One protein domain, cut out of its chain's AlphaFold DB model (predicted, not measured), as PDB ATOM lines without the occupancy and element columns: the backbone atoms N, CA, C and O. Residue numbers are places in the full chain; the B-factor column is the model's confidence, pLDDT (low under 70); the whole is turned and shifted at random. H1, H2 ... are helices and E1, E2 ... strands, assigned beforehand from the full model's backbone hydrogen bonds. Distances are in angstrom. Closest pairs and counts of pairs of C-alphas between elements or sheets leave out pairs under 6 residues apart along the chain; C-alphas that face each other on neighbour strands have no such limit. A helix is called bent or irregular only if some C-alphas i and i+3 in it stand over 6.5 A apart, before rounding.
ATOM      1  N   GLN A  85      52.346   6.888  34.073       96.31
ATOM      2  CA  GLN A  85      52.086   6.727  35.503       96.31
ATOM      3  C   GLN A  85      52.391   8.005  36.297       96.31
ATOM      4  O   GLN A  85      51.594   8.407  37.147       96.31
ATOM      5  N   LYS A  86      53.530   8.656  36.027       96.25
ATOM      6  CA  LYS A  86      53.898   9.904  36.703       96.25
ATOM      7  C   LYS A  86      53.003  11.056  36.258       96.25
ATOM      8  O   LYS A  86      52.577  11.838  37.101       96.25
ATOM      9  N   LEU A  87      52.672  11.129  34.967       96.94
ATOM     10  CA  LEU A  87      51.762  12.147  34.434       96.94
ATOM     11  C   LEU A  87      50.358  12.030  35.037       96.94
ATOM     12  O   LEU A  87      49.775  13.030  35.449       96.94
ATOM     13  N   GLN A  88      49.834  10.811  35.151       96.88
ATOM     14  CA  GLN A  88      48.530  10.567  35.754       96.88
ATOM     15  C   GLN A  88      48.533  10.896  37.249       96.88
ATOM     16  O   GLN A  88      47.595  11.524  37.738       96.88
ATOM     17  N   ALA A  89      49.590  10.513  37.974       96.38
ATOM     18  CA  ALA A  89      49.746  10.862  39.384       96.38
ATOM     19  C   ALA A  89      49.804  12.386  39.581       96.38
ATOM     20  O   ALA A  89      49.082  12.921  40.422       96.38
ATOM     21  N   PHE A  90      50.587  13.082  38.752       95.94
ATOM     22  CA  PHE A  90      50.649  14.540  38.741       95.94
ATOM     23  C   PHE A  90      49.265  15.155  38.496       95.94
ATOM     24  O   PHE A  90      48.833  15.996  39.277       95.94
ATOM     25  N   LEU A  91      48.530  14.706  37.474       96.38
ATOM     26  CA  LEU A  91      47.191  15.222  37.167       96.38
ATOM     27  C   LEU A  91      46.192  14.997  38.308       96.38
ATOM     28  O   LEU A  91      45.425  15.901  38.633       96.38
ATOM     29  N   ASN A  92      46.209  13.823  38.940       95.81
ATOM     30  CA  ASN A  92      45.311  13.515  40.055       95.81
ATOM     31  C   ASN A  92      45.546  14.465  41.243       95.81
ATOM     32  O   ASN A  92      44.594  15.003  41.815       95.81
ATOM     33  N   THR A  93      46.812  14.723  41.577       94.75
ATOM     34  CA  THR A  93      47.190  15.656  42.647       94.75
ATOM     35  C   THR A  93      46.921  17.108  42.250       94.75
ATOM     36  O   THR A  93      46.337  17.879  43.012       94.75
ATOM     37  N   ALA A  94      47.286  17.492  41.030       94.88
ATOM     38  CA  ALA A  94      47.162  18.865  40.573       94.88
ATOM     39  C   ALA A  94      45.702  19.315  40.488       94.88
ATOM     40  O   ALA A  94      45.373  20.397  40.968       94.88
ATOM     41  N   CYS A  95      44.816  18.470  39.956       94.69
ATOM     42  CA  CYS A  95      43.392  18.784  39.848       94.69
ATOM     43  C   CYS A  95      42.656  18.793  41.190       94.69
ATOM     44  O   CYS A  95      41.599  19.410  41.289       94.69
ATOM     45  N   SER A  96      43.168  18.082  42.198       93.62
ATOM     46  CA  SER A  96      42.532  18.022  43.516       93.62
ATOM     47  C   SER A  96      42.973  19.158  44.436       93.62
ATOM     48  O   SER A  96      42.167  19.610  45.245       93.62
ATOM     49  N   GLN A  97      44.220  19.630  44.321       90.94
ATOM     50  CA  GLN A  97      44.807  20.534  45.321       90.94
ATOM     51  C   GLN A  97      45.472  21.787  44.738       90.94
ATOM     52  O   GLN A  97      45.519  22.818  45.407       90.94
ATOM     53  N   LEU A  98      45.997  21.726  43.512       88.94
ATOM     54  CA  LEU A  98      46.894  22.763  42.993       88.94
ATOM     55  C   LEU A  98      46.177  23.762  42.081       88.94
ATOM     56  O   LEU A  98      46.315  24.975  42.254       88.94
ATOM     57  N   VAL A  99      45.420  23.280  41.092       94.31
ATOM     58  CA  VAL A  99      44.853  24.104  40.010       94.31
ATOM     59  C   VAL A  99      43.513  23.566  39.500       94.31
ATOM     60  O   VAL A  99      43.157  22.410  39.709       94.31
ATOM     61  N   ASN A 100      42.758  24.412  38.795       93.31
ATOM     62  CA  ASN A 100      41.486  24.027  38.191       93.31
ATOM     63  C   ASN A 100      41.700  23.313  36.845       93.31
ATOM     64  O   ASN A 100      42.214  23.898  35.895       93.31
ATOM     65  N   CYS A 101      41.220  22.074  36.737       95.00
ATOM     66  CA  CYS A 101      41.360  21.257  35.533       95.00
ATOM     67  C   CYS A 101      40.222  21.388  34.508       95.00
ATOM     68  O   CYS A 101      40.184  20.615  33.554       95.00
ATOM     69  N   LYS A 102      39.306  22.356  34.642       95.44
ATOM     70  CA  LYS A 102      38.154  22.524  33.734       95.44
ATOM     71  C   LYS A 102      38.547  22.619  32.252       95.44
ATOM     72  O   LYS A 102      37.851  22.065  31.410       95.44
ATOM     73  N   ALA A 103      39.666  23.270  31.932       94.44
ATOM     74  CA  ALA A 103      40.101  23.466  30.547       94.44
ATOM     75  C   ALA A 103      40.514  22.166  29.831       94.44
ATOM     76  O   ALA A 103      40.401  22.097  28.611       94.44
ATOM     77  N   ILE A 104      40.959  21.148  30.576       96.38
ATOM     78  CA  ILE A 104      41.395  19.847  30.035       96.38
ATOM     79  C   ILE A 104      40.318  18.761  30.154       96.38
ATOM     80  O   ILE A 104      40.545  17.624  29.761       96.38
ATOM     81  N   ARG A 105      39.161  19.056  30.758       95.75
ATOM     82  CA  ARG A 105      38.035  18.113  30.826       95.75
ATOM     83  C   ARG A 105      37.264  18.109  29.499       95.75
ATOM     84  O   ARG A 105      37.373  19.080  28.750       95.75
ATOM     85  N   PRO A 106      36.453  17.073  29.212       95.75
ATOM     86  CA  PRO A 106      35.581  17.069  28.041       95.75
ATOM     87  C   PRO A 106      34.772  18.371  27.923       95.75
ATOM     88  O   PRO A 106      34.173  18.827  28.894       95.75
ATOM     89  N   GLY A 107      34.797  18.987  26.737       93.69
ATOM     90  CA  GLY A 107      34.183  20.297  26.475       93.69
ATOM     91  C   GLY A 107      35.052  21.514  26.832       93.69
ATOM     92  O   GLY A 107      34.664  22.643  26.535       93.69
ATOM     93  N   GLY A 108      36.226  21.313  27.435       95.06
ATOM     94  CA  GLY A 108      37.206  22.363  27.704       95.06
ATOM     95  C   GLY A 108      38.003  22.789  26.464       95.06
ATOM     96  O   GLY A 108      38.128  22.046  25.490       95.06
ATOM     97  N   SER A 109      38.577  23.996  26.509       95.31
ATOM     98  CA  SER A 109      39.347  24.586  25.403       95.31
ATOM     99  C   SER A 109      40.651  23.848  25.080       95.31
ATOM    100  O   SER A 109      41.112  23.898  23.942       95.31
ATOM    101  N   CYS A 110      41.213  23.141  26.063       96.31
ATOM    102  CA  CYS A 110      42.471  22.395  25.994       96.31
ATOM    103  C   CYS A 110      42.272  20.878  26.101       96.31
ATOM    104  O   CYS A 110      43.195  20.149  26.459       96.31
ATOM    105  N   TYR A 111      41.066  20.381  25.812       96.50
ATOM    106  CA  TYR A 111      40.790  18.946  25.869       96.50
ATOM    107  C   TYR A 111      41.410  18.168  24.704       96.50
ATOM    108  O   TYR A 111      41.827  17.028  24.880       96.50
ATOM    109  N   LYS A 112      41.460  18.756  23.503       94.81
ATOM    110  CA  LYS A 112      42.078  18.117  22.335       94.81
ATOM    111  C   LYS A 112      43.522  18.597  22.158       94.81
ATOM    112  O   LYS A 112      43.757  19.758  22.461       94.81
ATOM    113  N   PRO A 113      44.448  17.748  21.668       95.00
ATOM    114  CA  PRO A 113      44.296  16.297  21.527       95.00
ATOM    115  C   PRO A 113      44.064  15.618  22.889       95.00
ATOM    116  O   PRO A 113      44.565  16.075  23.914       95.00
ATOM    117  N   ASP A 114      43.254  14.555  22.887       95.06
ATOM    118  CA  ASP A 114      42.888  13.816  24.103       95.06
ATOM    119  C   ASP A 114      44.001  12.832  24.462       95.06
ATOM    120  O   ASP A 114      43.902  11.626  24.240       95.06
ATOM    121  N   THR A 115      45.124  13.391  24.901       95.25
ATOM    122  CA  THR A 115      46.295  12.639  25.338       95.25
ATOM    123  C   THR A 115      46.715  13.111  26.716       95.25
ATOM    124  O   THR A 115      46.631  14.297  27.055       95.25
ATOM    125  N   LEU A 116      47.232  12.170  27.503       95.31
ATOM    126  CA  LEU A 116      47.673  12.436  28.865       95.31
ATOM    127  C   LEU A 116      48.759  13.519  28.913       95.31
ATOM    128  O   LEU A 116      48.705  14.415  29.750       95.31
ATOM    129  N   ALA A 117      49.705  13.475  27.972       95.81
ATOM    130  CA  ALA A 117      50.785  14.451  27.863       95.81
ATOM    131  C   ALA A 117      50.284  15.870  27.539       95.81
ATOM    132  O   ALA A 117      50.810  16.839  28.089       95.81
ATOM    133  N   ASN A 118      49.259  16.010  26.691       95.88
ATOM    134  CA  ASN A 118      48.693  17.317  26.356       95.88
ATOM    135  C   ASN A 118      47.977  17.936  27.563       95.88
ATOM    136  O   ASN A 118      48.226  19.087  27.926       95.88
ATOM    137  N   HIS A 119      47.144  17.145  28.243       96.88
ATOM    138  CA  HIS A 119      46.470  17.592  29.462       96.88
ATOM    139  C   HIS A 119      47.476  17.934  30.562       96.88
ATOM    140  O   HIS A 119      47.370  18.992  31.179       96.88
ATOM    141  N   ALA A 120      48.478  17.082  30.783       97.44
ATOM    142  CA  ALA A 120      49.510  17.315  31.787       97.44
ATOM    143  C   ALA A 120      50.364  18.551  31.479       97.44
ATOM    144  O   ALA A 120      50.654  19.303  32.403       97.44
ATOM    145  N   SER A 121      50.702  18.819  30.213       97.50
ATOM    146  CA  SER A 121      51.483  20.008  29.827       97.50
ATOM    147  C   SER A 121      50.750  21.298  30.181       97.50
ATOM    148  O   SER A 121      51.338  22.207  30.767       97.50
ATOM    149  N   PHE A 122      49.446  21.359  29.911       97.31
ATOM    150  CA  PHE A 122      48.643  22.527  30.256       97.31
ATOM    151  C   PHE A 122      48.550  22.736  31.774       97.31
ATOM    152  O   PHE A 122      48.716  23.852  32.271       97.31
ATOM    153  N   ILE A 123      48.330  21.656  32.532       97.62
ATOM    154  CA  ILE A 123      48.258  21.706  33.998       97.62
ATOM    155  C   ILE A 123      49.617  22.040  34.630       97.62
ATOM    156  O   ILE A 123      49.656  22.804  35.595       97.62
ATOM    157  N   LEU A 124      50.724  21.538  34.076       97.38
ATOM    158  CA  LEU A 124      52.083  21.898  34.490       97.38
ATOM    159  C   LEU A 124      52.324  23.392  34.337       97.38
ATOM    160  O   LEU A 124      52.769  24.038  35.285       97.38
ATOM    161  N   ASN A 125      51.958  23.958  33.189       97.38
ATOM    162  CA  ASN A 125      52.105  25.386  32.977       97.38
ATOM    163  C   ASN A 125      51.213  26.203  33.920       97.38
ATOM    164  O   ASN A 125      51.676  27.185  34.489       97.38
ATOM    165  N   LEU A 126      49.962  25.788  34.154       96.19
ATOM    166  CA  LEU A 126      49.097  26.443  35.143       96.19
ATOM    167  C   LEU A 126      49.696  26.417  36.551       96.19
ATOM    168  O   LEU A 126      49.674  27.430  37.251       96.19
ATOM    169  N   SER A 127      50.238  25.268  36.959       95.44
ATOM    170  CA  SER A 127      50.926  25.120  38.241       95.44
ATOM    171  C   SER A 127      52.140  26.050  38.307       95.44
ATOM    172  O   SER A 127      52.296  26.803  39.267       95.44
ATOM    173  N   TYR A 128      52.937  26.103  37.239       95.62
ATOM    174  CA  TYR A 128      54.081  27.003  37.131       95.62
ATOM    175  C   TYR A 128      53.677  28.480  37.220       95.62
ATOM    176  O   TYR A 128      54.299  29.233  37.966       95.62
ATOM    177  N   ARG A 129      52.600  28.904  36.551       94.62
ATOM    178  CA  ARG A 129      52.086  30.279  36.671       94.62
ATOM    179  C   ARG A 129      51.594  30.604  38.077       94.62
ATOM    180  O   ARG A 129      51.718  31.746  38.507       94.62
ATOM    181  N   ARG A 130      51.046  29.619  38.791       94.06
ATOM    182  CA  ARG A 130      50.515  29.809  40.144       94.06
ATOM    183  C   ARG A 130      51.598  29.819  41.222       94.06
ATOM    184  O   ARG A 130      51.502  30.611  42.153       94.06
ATOM    185  N   PHE A 131      52.586  28.934  41.123       93.75
ATOM    186  CA  PHE A 131      53.566  28.687  42.189       93.75
ATOM    187  C   PHE A 131      54.997  29.100  41.827       93.75
ATOM    188  O   PHE A 131      55.877  29.063  42.681       93.75
ATOM    189  N   GLY A 132      55.258  29.470  40.571       93.12
ATOM    190  CA  GLY A 132      56.588  29.849  40.088       93.12
ATOM    191  C   GLY A 132      57.568  28.681  39.944       93.12
ATOM    192  O   GLY A 132      58.747  28.912  39.691       93.12
ATOM    193  N   GLN A 133      57.110  27.433  40.093       92.75
ATOM    194  CA  GLN A 133      57.954  26.235  40.034       92.75
ATOM    195  C   GLN A 133      57.426  25.231  39.005       92.75
ATOM    196  O   GLN A 133      56.227  24.958  38.947       92.75
ATOM    197  N   CYS A 134      58.334  24.694  38.191       95.62
ATOM    198  CA  CYS A 134      58.055  23.613  37.250       95.62
ATOM    199  C   CYS A 134      58.445  22.283  37.902       95.62
ATOM    200  O   CYS A 134      59.572  22.146  38.379       95.62
ATOM    201  N   ASP A 135      57.524  21.318  37.946       94.25
ATOM    202  CA  ASP A 135      57.799  20.002  38.524       94.25
ATOM    203  C   ASP A 135      58.761  19.222  37.621       94.25
ATOM    204  O   ASP A 135      58.384  18.720  36.562       94.25
ATOM    205  N   THR A 136      60.014  19.101  38.053       94.69
ATOM    206  CA  THR A 136      61.081  18.446  37.289       94.69
ATOM    207  C   THR A 136      60.924  16.927  37.206       94.69
ATOM    208  O   THR A 136      61.617  16.287  36.415       94.69
ATOM    209  N   ALA A 137      60.010  16.320  37.975       94.00
ATOM    210  CA  ALA A 137      59.734  14.888  37.886       94.00
ATOM    211  C   ALA A 137      58.997  14.507  36.591       94.00
ATOM    212  O   ALA A 137      59.078  13.347  36.165       94.00
ATOM    213  N   VAL A 138      58.272  15.462  35.996       96.50
ATOM    214  CA  VAL A 138      57.419  15.265  34.812       96.50
ATOM    215  C   VAL A 138      57.511  16.385  33.773       96.50
ATOM    216  O   VAL A 138      56.987  16.207  32.674       96.50
ATOM    217  N   GLY A 139      58.150  17.514  34.083       97.19
ATOM    218  CA  GLY A 139      58.145  18.717  33.256       97.19
ATOM    219  C   GLY A 139      59.520  19.344  33.024       97.19
ATOM    220  O   GLY A 139      60.479  19.097  33.756       97.19
ATOM    221  N   ILE A 140      59.595  20.166  31.978       97.38
ATOM    222  CA  ILE A 140      60.751  20.976  31.581       97.38
ATOM    223  C   ILE A 140      60.302  22.368  31.122       97.38
ATOM    224  O   ILE A 140      59.143  22.575  30.759       97.38
ATOM    225  N   PHE A 141      61.238  23.317  31.091       96.94
ATOM    226  CA  PHE A 141      60.987  24.633  30.513       96.94
ATOM    227  C   PHE A 141      61.083  24.612  28.986       96.94
ATOM    228  O   PHE A 141      62.031  24.067  28.422       96.94
ATOM    229  N   SER A 142      60.121  25.266  28.341       95.44
ATOM    230  CA  SER A 142      60.098  25.585  26.916       95.44
ATOM    231  C   SER A 142      60.093  27.099  26.728       95.44
ATOM    232  O   SER A 142      59.402  27.816  27.456       95.44
ATOM    233  N   ILE A 143      60.849  27.580  25.743       95.25
ATOM    234  CA  ILE A 143      60.784  28.966  25.247       95.25
ATOM    235  C   ILE A 143      59.834  29.108  24.052       95.25
ATOM    236  O   ILE A 143      59.520  30.226  23.653       95.25
TER     237      ILE A 143
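What this domain is: This is residues 85 to 143 of the 154 residues of the protein "X8 domain-containing protein" of Salvia splendens (UniProt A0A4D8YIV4). Two helices packed on each other and running the same way, H1 and H2, cross at a slant; H2 runs through the middle, with the long loop of residues 99 to 115 on one side of it and the short strand E1 on the other. The loop and the region around E1 make the two ends of the longest axis. The printed part has 59 residues with two named helices and one named strand, in the order H1, H2, E1, and its class is mostly helix. It is compact, with a radius of gyration of the C-alphas of 10.6 A, and rounded, with spans of 28 by 24 by 23 A.

Where its parts are: H1 holds residues 85 to 98, from C-alpha 85 at (52.086, 6.727, 35.503), and is 18.4 A long. It is neither bent nor irregular, but only just: C-alphas 95 and 98 are 6.2 A apart. H2, residues 116 to 131, is 21.8 A long and begins with C-alpha 116 at (47.673, 12.436, 28.865). E1, residues 139 to 142, ends with C-alpha 142 at (60.098, 25.585, 26.916).

How they stand to each other: H1 and H2 touch, and their closest C-alphas, those of Leu 91 and Ala 120, are 6.2 A apart. Their lines stand at a steep tilt of 41 degrees, the same way. The closest C-alphas of H2 and E1, those of Leu 124 and Gly 139, are 7.0 A apart. H1 and E1 are apart. E1 pairs with no named strand. In H1 and H2 every O i to N i+4 pair is within hydrogen-bond range.

The domain as a whole: The two C-alphas farthest apart, those of Gly 107 and Thr 136, are 29.0 A apart. The printed part has no cut. The link from H1 to H2 is long, with 17 residues; that from H2 to E1 is short, with 7. The mean pLDDT of the printed part is 95.4, and no printed residue is under 70.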